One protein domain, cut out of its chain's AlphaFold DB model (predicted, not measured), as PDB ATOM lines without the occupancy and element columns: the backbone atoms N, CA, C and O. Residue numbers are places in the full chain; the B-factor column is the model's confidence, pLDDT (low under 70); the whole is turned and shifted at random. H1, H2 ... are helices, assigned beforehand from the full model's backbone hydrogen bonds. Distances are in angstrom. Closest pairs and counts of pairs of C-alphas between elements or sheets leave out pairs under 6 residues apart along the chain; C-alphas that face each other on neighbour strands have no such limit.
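Overview. This is residues 80 to 164 of the 164 residues of an uncharacterized protein of Candida viswanathii (UniProt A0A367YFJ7). Two long helices, H1 and H3, lie side by side and run opposite ways, and one side of this pair is partly covered by two smaller helices, H2 toward one end and the slanting H4 toward the other. The whole is a rod of 40 by 17 by 17 A, with its long axis along H1 and H3. The printed part has 85 residues, with four named helices in the order H1, H2, H3, H4 and no named strand; the class is all helix. It is compact, with a radius of gyration of the C-alphas of 13.1 A.

Along the chain. H1, residues 81 to 98, begins at C-alpha 81 (206.649, 173.848, 180.894) and is 26.4 A long. H2 is residues 106 to 110. H3, residues 115 to 135, is the longest helix at 30.4 A. H4, residues 145 to 157, is 18.4 A long and ends at C-alpha 157 (207.348, 160.065, 167.837).

Arrangement. H1 is the hub, touching three helices. H1 and H3 touch at a shallow tilt of 12 degrees, opposite ways; their closest C-alphas, Ala 95 and Val 117, are 4.8 A apart. H2 touches H3 at residues 117 to 121 alone, the closest C-alphas being Met 110 and Met 121, 5.9 A apart. H2 and H1 only just touch, with 3 pairs of C-alphas within 8 A, the closest Ala 95 and Leu 109 at 7.0 A. H4 and H1 only just touch, also with 3 pairs, the closest Tyr 85 and Ala 151 at 6.4 A. H3 and H4 are near each other. In H1, H2, H3 and H4 every O i to N i+4 pair is within hydrogen-bond range.

Size, cuts and confidence. The C-alphas farthest apart, Arg 100 and Asp 138, are 41.1 A apart. The printed part has no cut, and the link H2 to H3 is tight while H1 to H2 and H3 to H4 are short. Mean pLDDT of the printed part is 85.6; residues 138 to 139, 141 to 143 and 158 to 164 are under 70.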
ATOM      1  N   VAL A  80     207.238 176.150 184.708       90.12
ATOM      2  CA  VAL A  80     207.221 176.740 183.363       90.12
ATOM      3  C   VAL A  80     207.545 175.673 182.318       90.12
ATOM      4  O   VAL A  80     208.694 175.504 181.921       90.12
ATOM      5  N   LEU A  81     206.526 174.958 181.847       91.00
ATOM      6  CA  LEU A  81     206.649 173.848 180.894       91.00
ATOM      7  C   LEU A  81     207.458 174.182 179.624       91.00
ATOM      8  O   LEU A  81     208.233 173.344 179.148       91.00
ATOM      9  N   ASP A  82     207.360 175.415 179.114       91.38
ATOM     10  CA  ASP A  82     208.106 175.902 177.946       91.38
ATOM     11  C   ASP A  82     209.610 175.673 178.042       91.38
ATOM     12  O   ASP A  82     210.285 175.445 177.032       91.38
ATOM     13  N   THR A  83     210.154 175.755 179.254       93.00
ATOM     14  CA  THR A  83     211.591 175.640 179.461       93.00
ATOM     15  C   THR A  83     212.087 174.223 179.194       93.00
ATOM     16  O   THR A  83     213.140 174.023 178.585       93.00
ATOM     17  N   TYR A  84     211.306 173.219 179.581       94.12
ATOM     18  CA  TYR A  84     211.628 171.817 179.354       94.12
ATOM     19  C   TYR A  84     211.426 171.469 177.885       94.12
ATOM     20  O   TYR A  84     212.309 170.869 177.279       94.12
ATOM     21  N   TYR A  85     210.341 171.948 177.270       92.38
ATOM     22  CA  TYR A  85     210.135 171.803 175.829       92.38
ATOM     23  C   TYR A  85     211.303 172.400 175.020       92.38
ATOM     24  O   TYR A  85     211.860 171.756 174.127       92.38
ATOM     25  N   THR A  86     211.767 173.593 175.398       93.19
ATOM     26  CA  THR A  86     212.937 174.246 174.788       93.19
ATOM     27  C   THR A  86     214.203 173.391 174.939       93.19
ATOM     28  O   THR A  86     214.942 173.193 173.971       93.19
ATOM     29  N   GLN A  87     214.448 172.821 176.123       96.31
ATOM     30  CA  GLN A  87     215.581 171.921 176.362       96.31
ATOM     31  C   GLN A  87     215.497 170.627 175.534       96.31
ATOM     32  O   GLN A  87     216.513 170.197 174.971       96.31
ATOM     33  N   MET A  88     214.302 170.037 175.399       94.75
ATOM     34  CA  MET A  88     214.066 168.873 174.538       94.75
ATOM     35  C   MET A  88     214.467 169.185 173.093       94.75
ATOM     36  O   MET A  88     215.298 168.474 172.519       94.75
ATOM     37  N   LEU A  89     213.959 170.289 172.534       93.62
ATOM     38  CA  LEU A  89     214.277 170.724 171.172       93.62
ATOM     39  C   LEU A  89     215.783 170.906 170.961       93.62
ATOM     40  O   LEU A  89     216.329 170.417 169.970       93.62
ATOM     41  N   VAL A  90     216.482 171.541 171.907       96.38
ATOM     42  CA  VAL A  90     217.937 171.717 171.817       96.38
ATOM     43  C   VAL A  90     218.662 170.374 171.704       96.38
ATOM     44  O   VAL A  90     219.569 170.222 170.880       96.38
ATOM     45  N   HIS A  91     218.296 169.384 172.517       96.69
ATOM     46  CA  HIS A  91     218.937 168.071 172.465       96.69
ATOM     47  C   HIS A  91     218.656 167.329 171.156       96.69
ATOM     48  O   HIS A  91     219.576 166.722 170.597       96.69
ATOM     49  N   ILE A  92     217.447 167.461 170.614       94.50
ATOM     50  CA  ILE A  92     217.094 166.934 169.293       94.50
ATOM     51  C   ILE A  92     217.932 167.610 168.198       94.50
ATOM     52  O   ILE A  92     218.560 166.927 167.386       94.50
ATOM     53  N   TYR A  93     218.006 168.943 168.181       94.44
ATOM     54  CA  TYR A  93     218.749 169.676 167.155       94.44
ATOM     55  C   TYR A  93     220.252 169.406 167.193       94.44
ATOM     56  O   TYR A  93     220.857 169.200 166.142       94.44
ATOM     57  N   ARG A  94     220.852 169.304 168.381       95.50
ATOM     58  CA  ARG A  94     222.272 168.939 168.530       95.50
ATOM     59  C   ARG A  94     222.584 167.544 168.005       95.50
ATOM     60  O   ARG A  94     223.612 167.333 167.358       95.50
ATOM     61  N   ALA A  95     221.692 166.587 168.245       95.44
ATOM     62  CA  ALA A  95     221.830 165.242 167.705       95.44
ATOM     63  C   ALA A  95     221.747 165.237 166.168       95.44
ATOM     64  O   ALA A  95     222.580 164.619 165.502       95.44
ATOM     65  N   ARG A  96     220.804 165.998 165.600       94.00
ATOM     66  CA  ARG A  96     220.668 166.194 164.147       94.00
ATOM     67  C   ARG A  96     221.892 166.872 163.527       94.00
ATOM     68  O   ARG A  96     222.366 166.438 162.477       94.00
ATOM     69  N   GLU A  97     222.439 167.895 164.182       94.12
ATOM     70  CA  GLU A  97     223.639 168.612 163.737       94.12
ATOM     71  C   GLU A  97     224.889 167.726 163.781       94.12
ATOM     72  O   GLU A  97     225.662 167.707 162.823       94.12
ATOM     73  N   THR A  98     225.031 166.912 164.832       95.44
ATOM     74  CA  THR A  98     226.114 165.921 164.965       95.44
ATOM     75  C   THR A  98     226.160 164.969 163.769       95.44
ATOM     76  O   THR A  98     227.235 164.615 163.287       95.44
ATOM     77  N   LEU A  99     224.990 164.569 163.263       94.56
ATOM     78  CA  LEU A  99     224.865 163.691 162.098       94.56
ATOM     79  C   LEU A  99     224.812 164.444 160.765       94.56
ATOM     80  O   LEU A  99     224.765 163.806 159.715       94.56
ATOM     81  N   ARG A 100     224.783 165.784 160.793       94.56
ATOM     82  CA  ARG A 100     224.496 166.648 159.635       94.56
ATOM     83  C   ARG A 100     223.237 166.214 158.876       94.56
ATOM     84  O   ARG A 100     223.152 166.351 157.658       94.56
ATOM     85  N   ASN A 101     222.255 165.689 159.606       91.44
ATOM     86  CA  ASN A 101     221.006 165.191 159.056       91.44
ATOM     87  C   ASN A 101     219.835 165.851 159.798       91.44
ATOM     88  O   ASN A 101     219.387 165.333 160.817       91.44
ATOM     89  N   PRO A 102     219.320 166.992 159.310       85.19
ATOM     90  CA  PRO A 102     218.223 167.696 159.970       85.19
ATOM     91  C   PRO A 102     216.882 166.955 159.890       85.19
ATOM     92  O   PRO A 102     215.959 167.309 160.614       85.19
ATOM     93  N   ARG A 103     216.756 165.945 159.016       87.25
ATOM     94  CA  ARG A 103     215.502 165.225 158.747       87.25
ATOM     95  C   ARG A 103     215.439 163.837 159.379       87.25
ATOM     96  O   ARG A 103     214.435 163.153 159.212       87.25
ATOM     97  N   ILE A 104     216.500 163.401 160.058       88.38
ATOM     98  CA  ILE A 104     216.480 162.126 160.778       88.38
ATOM     99  C   ILE A 104     215.364 162.160 161.829       88.38
ATOM    100  O   ILE A 104     215.216 163.139 162.576       88.38
ATOM    101  N   GLN A 105     214.563 161.096 161.829       89.06
ATOM    102  CA  GLN A 105     213.438 160.949 162.745       89.06
ATOM    103  C   GLN A 105     213.947 160.731 164.166       89.06
ATOM    104  O   GLN A 105     215.043 160.202 164.379       89.06
ATOM    105  N   LEU A 106     213.151 161.121 165.150       89.19
ATOM    106  CA  LEU A 106     213.542 161.043 166.546       89.19
ATOM    107  C   LEU A 106     213.727 159.592 167.011       89.19
ATOM    108  O   LEU A 106     214.708 159.296 167.690       89.19
ATOM    109  N   THR A 107     212.893 158.657 166.542       89.81
ATOM    110  CA  THR A 107     213.090 157.202 166.742       89.81
ATOM    111  C   THR A 107     214.475 156.732 166.310       89.81
ATOM    112  O   THR A 107     215.141 155.961 167.002       89.81
ATOM    113  N   GLN A 108     214.935 157.222 165.160       91.19
ATOM    114  CA  GLN A 108     216.229 156.868 164.596       91.19
ATOM    115  C   GLN A 108     217.368 157.489 165.409       91.19
ATOM    116  O   GLN A 108     218.397 156.840 165.584       91.19
ATOM    117  N   LEU A 109     217.186 158.702 165.946       93.06
ATOM    118  CA  LEU A 109     218.144 159.326 166.865       93.06
ATOM    119  C   LEU A 109     218.282 158.528 168.166       93.06
ATOM    120  O   LEU A 109     219.406 158.272 168.596       93.06
ATOM    121  N   MET A 110     217.163 158.089 168.748       91.88
ATOM    122  CA  MET A 110     217.127 157.310 169.993       91.88
ATOM    123  C   MET A 110     217.911 155.996 169.900       91.88
ATOM    124  O   MET A 110     218.566 155.589 170.860       91.88
ATOM    125  N   LEU A 111     217.884 155.349 168.733       93.38
ATOM    126  CA  LEU A 111     218.566 154.075 168.481       93.38
ATOM    127  C   LEU A 111     219.968 154.243 167.870       93.38
ATOM    128  O   LEU A 111     220.669 153.256 167.637       93.38
ATOM    129  N   HIS A 112     220.396 155.476 167.593       95.25
ATOM    130  CA  HIS A 112     221.608 155.718 166.822       95.25
ATOM    131  C   HIS A 112     222.873 155.267 167.587       95.25
ATOM    132  O   HIS A 112     223.045 155.601 168.762       95.25
ATOM    133  N   PRO A 113     223.832 154.557 166.955       96.12
ATOM    134  CA  PRO A 113     225.002 154.015 167.655       96.12
ATOM    135  C   PRO A 113     226.029 155.079 168.078       96.12
ATOM    136  O   PRO A 113     226.816 154.824 168.991       96.12
ATOM    137  N   ASN A 114     226.023 156.257 167.440       97.19
ATOM    138  CA  ASN A 114     226.976 157.346 167.697       97.19
ATOM    139  C   ASN A 114     226.929 157.812 169.175       97.19
ATOM    140  O   ASN A 114     225.885 158.300 169.612       97.19
ATOM    141  N   PRO A 115     228.046 157.738 169.931       97.56
ATOM    142  CA  PRO A 115     228.085 158.124 171.344       97.56
ATOM    143  C   PRO A 115     227.678 159.576 171.632       97.56
ATOM    144  O   PRO A 115     227.043 159.842 172.650       97.56
ATOM    145  N   ALA A 116     228.008 160.517 170.743       96.56
ATOM    146  CA  ALA A 116     227.624 161.919 170.903       96.56
ATOM    147  C   ALA A 116     226.107 162.104 170.744       96.56
ATOM    148  O   ALA A 116     225.482 162.796 171.547       96.56
ATOM    149  N   VAL A 117     225.494 161.409 169.779       96.81
ATOM    150  CA  VAL A 117     224.031 161.382 169.619       96.81
ATOM    151  C   VAL A 117     223.368 160.745 170.837       96.81
ATOM    152  O   VAL A 117     222.462 161.345 171.411       96.81
ATOM    153  N   LYS A 118     223.871 159.593 171.303       96.94
ATOM    154  CA  LYS A 118     223.369 158.925 172.513       96.94
ATOM    155  C   LYS A 118     223.382 159.846 173.727       96.94
ATOM    156  O   LYS A 118     222.395 159.901 174.449       96.94
ATOM    157  N   LYS A 119     224.457 160.613 173.925       97.56
ATOM    158  CA  LYS A 119     224.555 161.587 175.019       97.56
ATOM    159  C   LYS A 119     223.448 162.642 174.949       97.56
ATOM    160  O   LYS A 119     222.885 162.997 175.981       97.56
ATOM    161  N   HIS A 120     223.136 163.157 173.761       96.69
ATOM    162  CA  HIS A 120     222.036 164.110 173.595       96.69
ATOM    163  C   HIS A 120     220.675 163.464 173.855       96.69
ATOM    164  O   HIS A 120     219.862 164.051 174.560       96.69
ATOM    165  N   MET A 121     220.458 162.243 173.367       95.88
ATOM    166  CA  MET A 121     219.201 161.520 173.581       95.88
ATOM    167  C   MET A 121     218.988 161.123 175.044       95.88
ATOM    168  O   MET A 121     217.877 161.224 175.547       95.88
ATOM    169  N   GLN A 122     220.047 160.771 175.776       96.00
ATOM    170  CA  GLN A 122     219.968 160.541 177.221       96.00
ATOM    171  C   GLN A 122     219.507 161.792 177.972       96.00
ATOM    172  O   GLN A 122     218.647 161.694 178.840       96.00
ATOM    173  N   LYS A 123     220.042 162.968 177.626       96.81
ATOM    174  CA  LYS A 123     219.605 164.230 178.238       96.81
ATOM    175  C   LYS A 123     218.167 164.583 177.867       96.81
ATOM    176  O   LYS A 123     217.409 164.976 178.738       96.81
ATOM    177  N   TYR A 124     217.790 164.400 176.603       94.88
ATOM    178  CA  TYR A 124     216.405 164.549 176.152       94.88
ATOM    179  C   TYR A 124     215.438 163.700 176.994       94.88
ATOM    180  O   TYR A 124     214.441 164.224 177.474       94.88
ATOM    181  N   MET A 125     215.779 162.433 177.263       93.50
ATOM    182  CA  MET A 125     214.952 161.566 178.109       93.50
ATOM    183  C   MET A 125     214.851 162.052 179.558       93.50
ATOM    184  O   MET A 125     213.774 161.974 180.132       93.50
ATOM    185  N   MET A 126     215.938 162.575 180.139       95.00
ATOM    186  CA  MET A 126     215.892 163.156 181.491       95.00
ATOM    187  C   MET A 126     214.929 164.346 181.546       95.00
ATOM    188  O   MET A 126     214.086 164.409 182.432       95.00
ATOM    189  N   VAL A 127     215.011 165.244 180.560       94.56
ATOM    190  CA  VAL A 127     214.133 166.421 180.468       94.56
ATOM    191  C   VAL A 127     212.668 166.010 180.289       94.56
ATOM    192  O   VAL A 127     211.788 166.646 180.859       94.56
ATOM    193  N   ILE A 128     212.386 164.937 179.540       90.75
ATOM    194  CA  ILE A 128     211.025 164.382 179.435       90.75
ATOM    195  C   ILE A 128     210.513 163.884 180.773       90.75
ATOM    196  O   ILE A 128     209.374 164.174 181.121       90.75
ATOM    197  N   SER A 129     211.330 163.143 181.520       90.50
ATOM    198  CA  SER A 129     210.913 162.659 182.834       90.50
ATOM    199  C   SER A 129     210.598 163.821 183.776       90.50
ATOM    200  O   SER A 129     209.580 163.785 184.455       90.50
ATOM    201  N   GLU A 130     211.413 164.879 183.768       92.00
ATOM    202  CA  GLU A 130     211.138 166.095 184.545       92.00
ATOM    203  C   GLU A 130     209.829 166.769 184.108       92.00
ATOM    204  O   GLU A 130     208.995 167.096 184.946       92.00
ATOM    205  N   TYR A 131     209.614 166.914 182.799       90.81
ATOM    206  CA  TYR A 131     208.391 167.483 182.233       90.81
ATOM    207  C   TYR A 131     207.130 166.705 182.640       90.81
ATOM    208  O   TYR A 131     206.134 167.305 183.037       90.81
ATOM    209  N   GLN A 132     207.187 165.372 182.587       87.62
ATOM    210  CA  GLN A 132     206.095 164.489 183.003       87.62
ATOM    211  C   GLN A 132     205.795 164.622 184.493       87.62
ATOM    212  O   GLN A 132     204.640 164.785 184.866       87.62
ATOM    213  N   MET A 133     206.831 164.635 185.335       89.31
ATOM    214  CA  MET A 133     206.659 164.808 186.779       89.31
ATOM    215  C   MET A 133     205.953 166.121 187.134       89.31
ATOM    216  O   MET A 133     205.209 166.166 188.107       89.31
ATOM    217  N   ILE A 134     206.188 167.188 186.368       89.12
ATOM    218  CA  ILE A 134     205.534 168.484 186.583       89.12
ATOM    219  C   ILE A 134     204.074 168.441 186.130       89.12
ATOM    220  O   ILE A 134     203.207 168.941 186.843       89.12
ATOM    221  N   LEU A 135     203.791 167.838 184.975       84.81
ATOM    222  CA  LEU A 135     202.424 167.693 184.464       84.81
ATOM    223  C   LEU A 135     201.539 166.831 185.364       84.81
ATOM    224  O   LEU A 135     200.371 167.139 185.552       84.81
ATOM    225  N   GLU A 136     202.107 165.775 185.937       84.81
ATOM    226  CA  GLU A 136     201.417 164.897 186.884       84.81
ATOM    227  C   GLU A 136     201.327 165.503 188.295       84.81
ATOM    228  O   GLU A 136     200.722 164.902 189.181       84.81
ATOM    229  N   SER A 137     201.938 166.669 188.534       82.88
ATOM    230  CA  SER A 137     201.843 167.337 189.828       82.88
ATOM    231  C   SER A 137     200.505 168.068 189.965       82.88
ATOM    232  O   SER A 137     200.130 168.869 189.111       82.88
ATOM    233  N   ASP A 138     199.829 167.871 191.099       68.31
ATOM    234  CA  ASP A 138     198.571 168.559 191.447       68.31
ATOM    235  C   ASP A 138     198.729 170.088 191.595       68.31
ATOM    236  O   ASP A 138     197.765 170.802 191.868       68.31
ATOM    237  N   GLU A 139     199.948 170.615 191.458       68.56
ATOM    238  CA  GLU A 139     200.253 172.027 191.658       68.56
ATOM    239  C   GLU A 139     200.351 172.846 190.361       68.56
ATOM    240  O   GLU A 139     200.752 174.019 190.407       68.56
ATOM    241  N   LEU A 140     200.070 172.229 189.212       73.06
ATOM    242  CA  LEU A 140     200.062 172.882 187.911       73.06
ATOM    243  C   LEU A 140     198.649 173.414 187.619       73.06
ATOM    244  O   LEU A 140     197.860 172.764 186.942       73.06
ATOM    245  N   GLU A 141     198.323 174.581 188.179       61.72
ATOM    246  CA  GLU A 141     196.955 175.134 188.159       61.72
ATOM    247  C   GLU A 141     196.437 175.430 186.741       61.72
ATOM    248  O   GLU A 141     195.282 175.139 186.445       61.72
ATOM    249  N   GLU A 142     197.290 175.959 185.857       68.00
ATOM    250  CA  GLU A 142     196.980 176.225 184.448       68.00
ATOM    251  C   GLU A 142     198.248 176.074 183.597       68.00
ATOM    252  O   GLU A 142     199.339 176.504 183.986       68.00
ATOM    253  N   HIS A 143     198.116 175.463 182.422       69.75
ATOM    254  CA  HIS A 143     199.201 175.322 181.459       69.75
ATOM    255  C   HIS A 143     198.676 175.439 180.029       69.75
ATOM    256  O   HIS A 143     197.502 175.203 179.760       69.75
ATOM    257  N   ASP A 144     199.559 175.823 179.112       78.19
ATOM    258  CA  ASP A 144     199.229 175.933 177.695       78.19
ATOM    259  C   ASP A 144     198.980 174.531 177.106       78.19
ATOM    260  O   ASP A 144     199.911 173.738 176.933       78.19
ATOM    261  N   GLU A 145     197.714 174.214 176.823       80.94
ATOM    262  CA  GLU A 145     197.301 172.934 176.237       80.94
ATOM    263  C   GLU A 145     197.980 172.680 174.882       80.94
ATOM    264  O   GLU A 145     198.382 171.548 174.601       80.94
ATOM    265  N   ASP A 146     198.197 173.718 174.064       83.12
ATOM    266  CA  ASP A 146     198.869 173.574 172.769       83.12
ATOM    267  C   ASP A 146     200.334 173.172 172.958       83.12
ATOM    268  O   ASP A 146     200.873 172.369 172.189       83.12
ATOM    269  N   LEU A 147     200.991 173.694 173.996       82.75
ATOM    270  CA  LEU A 147     202.352 173.295 174.344       82.75
ATOM    271  C   LEU A 147     202.406 171.832 174.797       82.75
ATOM    272  O   LEU A 147     203.325 171.108 174.408       82.75
ATOM    273  N   VAL A 148     201.431 171.387 175.592       80.56
ATOM    274  CA  VAL A 148     201.334 169.984 176.018       80.56
ATOM    275  C   VAL A 148     201.103 169.069 174.823       80.56
ATOM    276  O   VAL A 148     201.774 168.044 174.709       80.56
ATOM    277  N   LEU A 149     200.241 169.457 173.882       81.94
ATOM    278  CA  LEU A 149     200.044 168.728 172.628       81.94
ATOM    279  C   LEU A 149     201.333 168.659 171.799       81.94
ATOM    280  O   LEU A 149     201.712 167.580 171.346       81.94
ATOM    281  N   GLN A 150     202.067 169.765 171.667       82.94
ATOM    282  CA  GLN A 150     203.344 169.786 170.946       82.94
ATOM    283  C   GLN A 150     204.413 168.913 171.614       82.94
ATOM    284  O   GLN A 150     205.174 168.225 170.929       82.94
ATOM    285  N   ALA A 151     204.493 168.927 172.945       81.19
ATOM    286  CA  ALA A 151     205.393 168.051 173.686       81.19
ATOM    287  C   ALA A 151     204.976 166.581 173.531       81.19
ATOM    288  O   ALA A 151     205.826 165.716 173.308       81.19
ATOM    289  N   ASN A 152     203.672 166.301 173.580       80.25
ATOM    290  CA  ASN A 152     203.103 164.982 173.328       80.25
ATOM    291  C   ASN A 152     203.438 164.468 171.929       80.25
ATOM    292  O   ASN A 152     203.840 163.317 171.809       80.25
ATOM    293  N   ASP A 153     203.351 165.294 170.889       83.12
ATOM    294  CA  ASP A 153     203.722 164.896 169.526       83.12
ATOM    295  C   ASP A 153     205.195 164.468 169.442       83.12
ATOM    296  O   ASP A 153     205.521 163.431 168.857       83.12
ATOM    297  N   VAL A 154     206.083 165.217 170.105       79.81
ATOM    298  CA  VAL A 154     207.513 164.885 170.213       79.81
ATOM    299  C   VAL A 154     207.725 163.569 170.983       79.81
ATOM    300  O   VAL A 154     208.553 162.745 170.589       79.81
ATOM    301  N   MET A 155     206.951 163.319 172.044       70.12
ATOM    302  CA  MET A 155     207.014 162.080 172.835       70.12
ATOM    303  C   MET A 155     206.441 160.861 172.099       70.12
ATOM    304  O   MET A 155     207.034 159.778 172.139       70.12
ATOM    305  N   ILE A 156     205.320 161.024 171.395       72.88
ATOM    306  CA  ILE A 156     204.677 159.975 170.596       72.88
ATOM    307  C   ILE A 156     205.619 159.510 169.491       72.88
ATOM    308  O   ILE A 156     205.688 158.304 169.238       72.88
ATOM    309  N   GLU A 157     206.382 160.424 168.876       74.31
ATOM    310  CA  GLU A 157     207.348 160.065 167.837       74.31
ATOM    311  C   GLU A 157     208.303 158.966 168.327       74.31
ATOM    312  O   GLU A 157     208.628 158.082 167.551       74.31
ATOM    313  N   VAL A 158     208.686 158.937 169.609       59.78
ATOM    314  CA  VAL A 158     209.615 157.934 170.173       59.78
ATOM    315  C   VAL A 158     208.961 156.771 170.913       59.78
ATOM    316  O   VAL A 158     209.670 155.966 171.517       59.78
ATOM    317  N   GLY A 159     207.635 156.651 170.869       55.50
ATOM    318  CA  GLY A 159     206.911 155.635 171.637       55.50
ATOM    319  C   GLY A 159     206.911 155.900 173.147       55.50
ATOM    320  O   GLY A 159     206.783 154.959 173.930       55.50
ATOM    321  N   GLY A 160     207.076 157.163 173.556       55.50
ATOM    322  CA  GLY A 160     206.836 157.594 174.930       55.50
ATOM    323  C   GLY A 160     205.348 157.495 175.299       55.50
ATOM    324  O   GLY A 160     204.496 157.391 174.410       55.50
ATOM    325  N   PRO A 161     205.009 157.495 176.599       46.88
ATOM    326  CA  PRO A 161     203.614 157.480 177.025       46.88
ATOM    327  C   PRO A 161     202.896 158.745 176.531       46.88
ATOM    328  O   PRO A 161     203.480 159.827 176.509       46.88
ATOM    329  N   ARG A 162     201.628 158.602 176.121       50.16
ATOM    330  CA  ARG A 162     200.760 159.751 175.834       50.16
ATOM    331  C   ARG A 162     200.345 160.385 177.151       50.16
ATOM    332  O   ARG A 162     199.798 159.681 177.998       50.16
ATOM    333  N   ILE A 163     200.563 161.687 177.289       53.38
ATOM    334  CA  ILE A 163     200.000 162.448 178.400       53.38
ATOM    335  C   ILE A 163     198.547 162.764 178.034       53.38
ATOM    336  O   ILE A 163     198.295 163.269 176.936       53.38
ATOM    337  N   CYS A 164     197.621 162.344 178.899       47.69
ATOM    338  CA  CYS A 164     196.169 162.446 178.734       47.69
ATOM    339  C   CYS A 164     195.639 163.618 179.548       47.69
ATOM    340  O   CYS A 164     196.065 163.706 180.720       47.69
TER     341      CYS A 164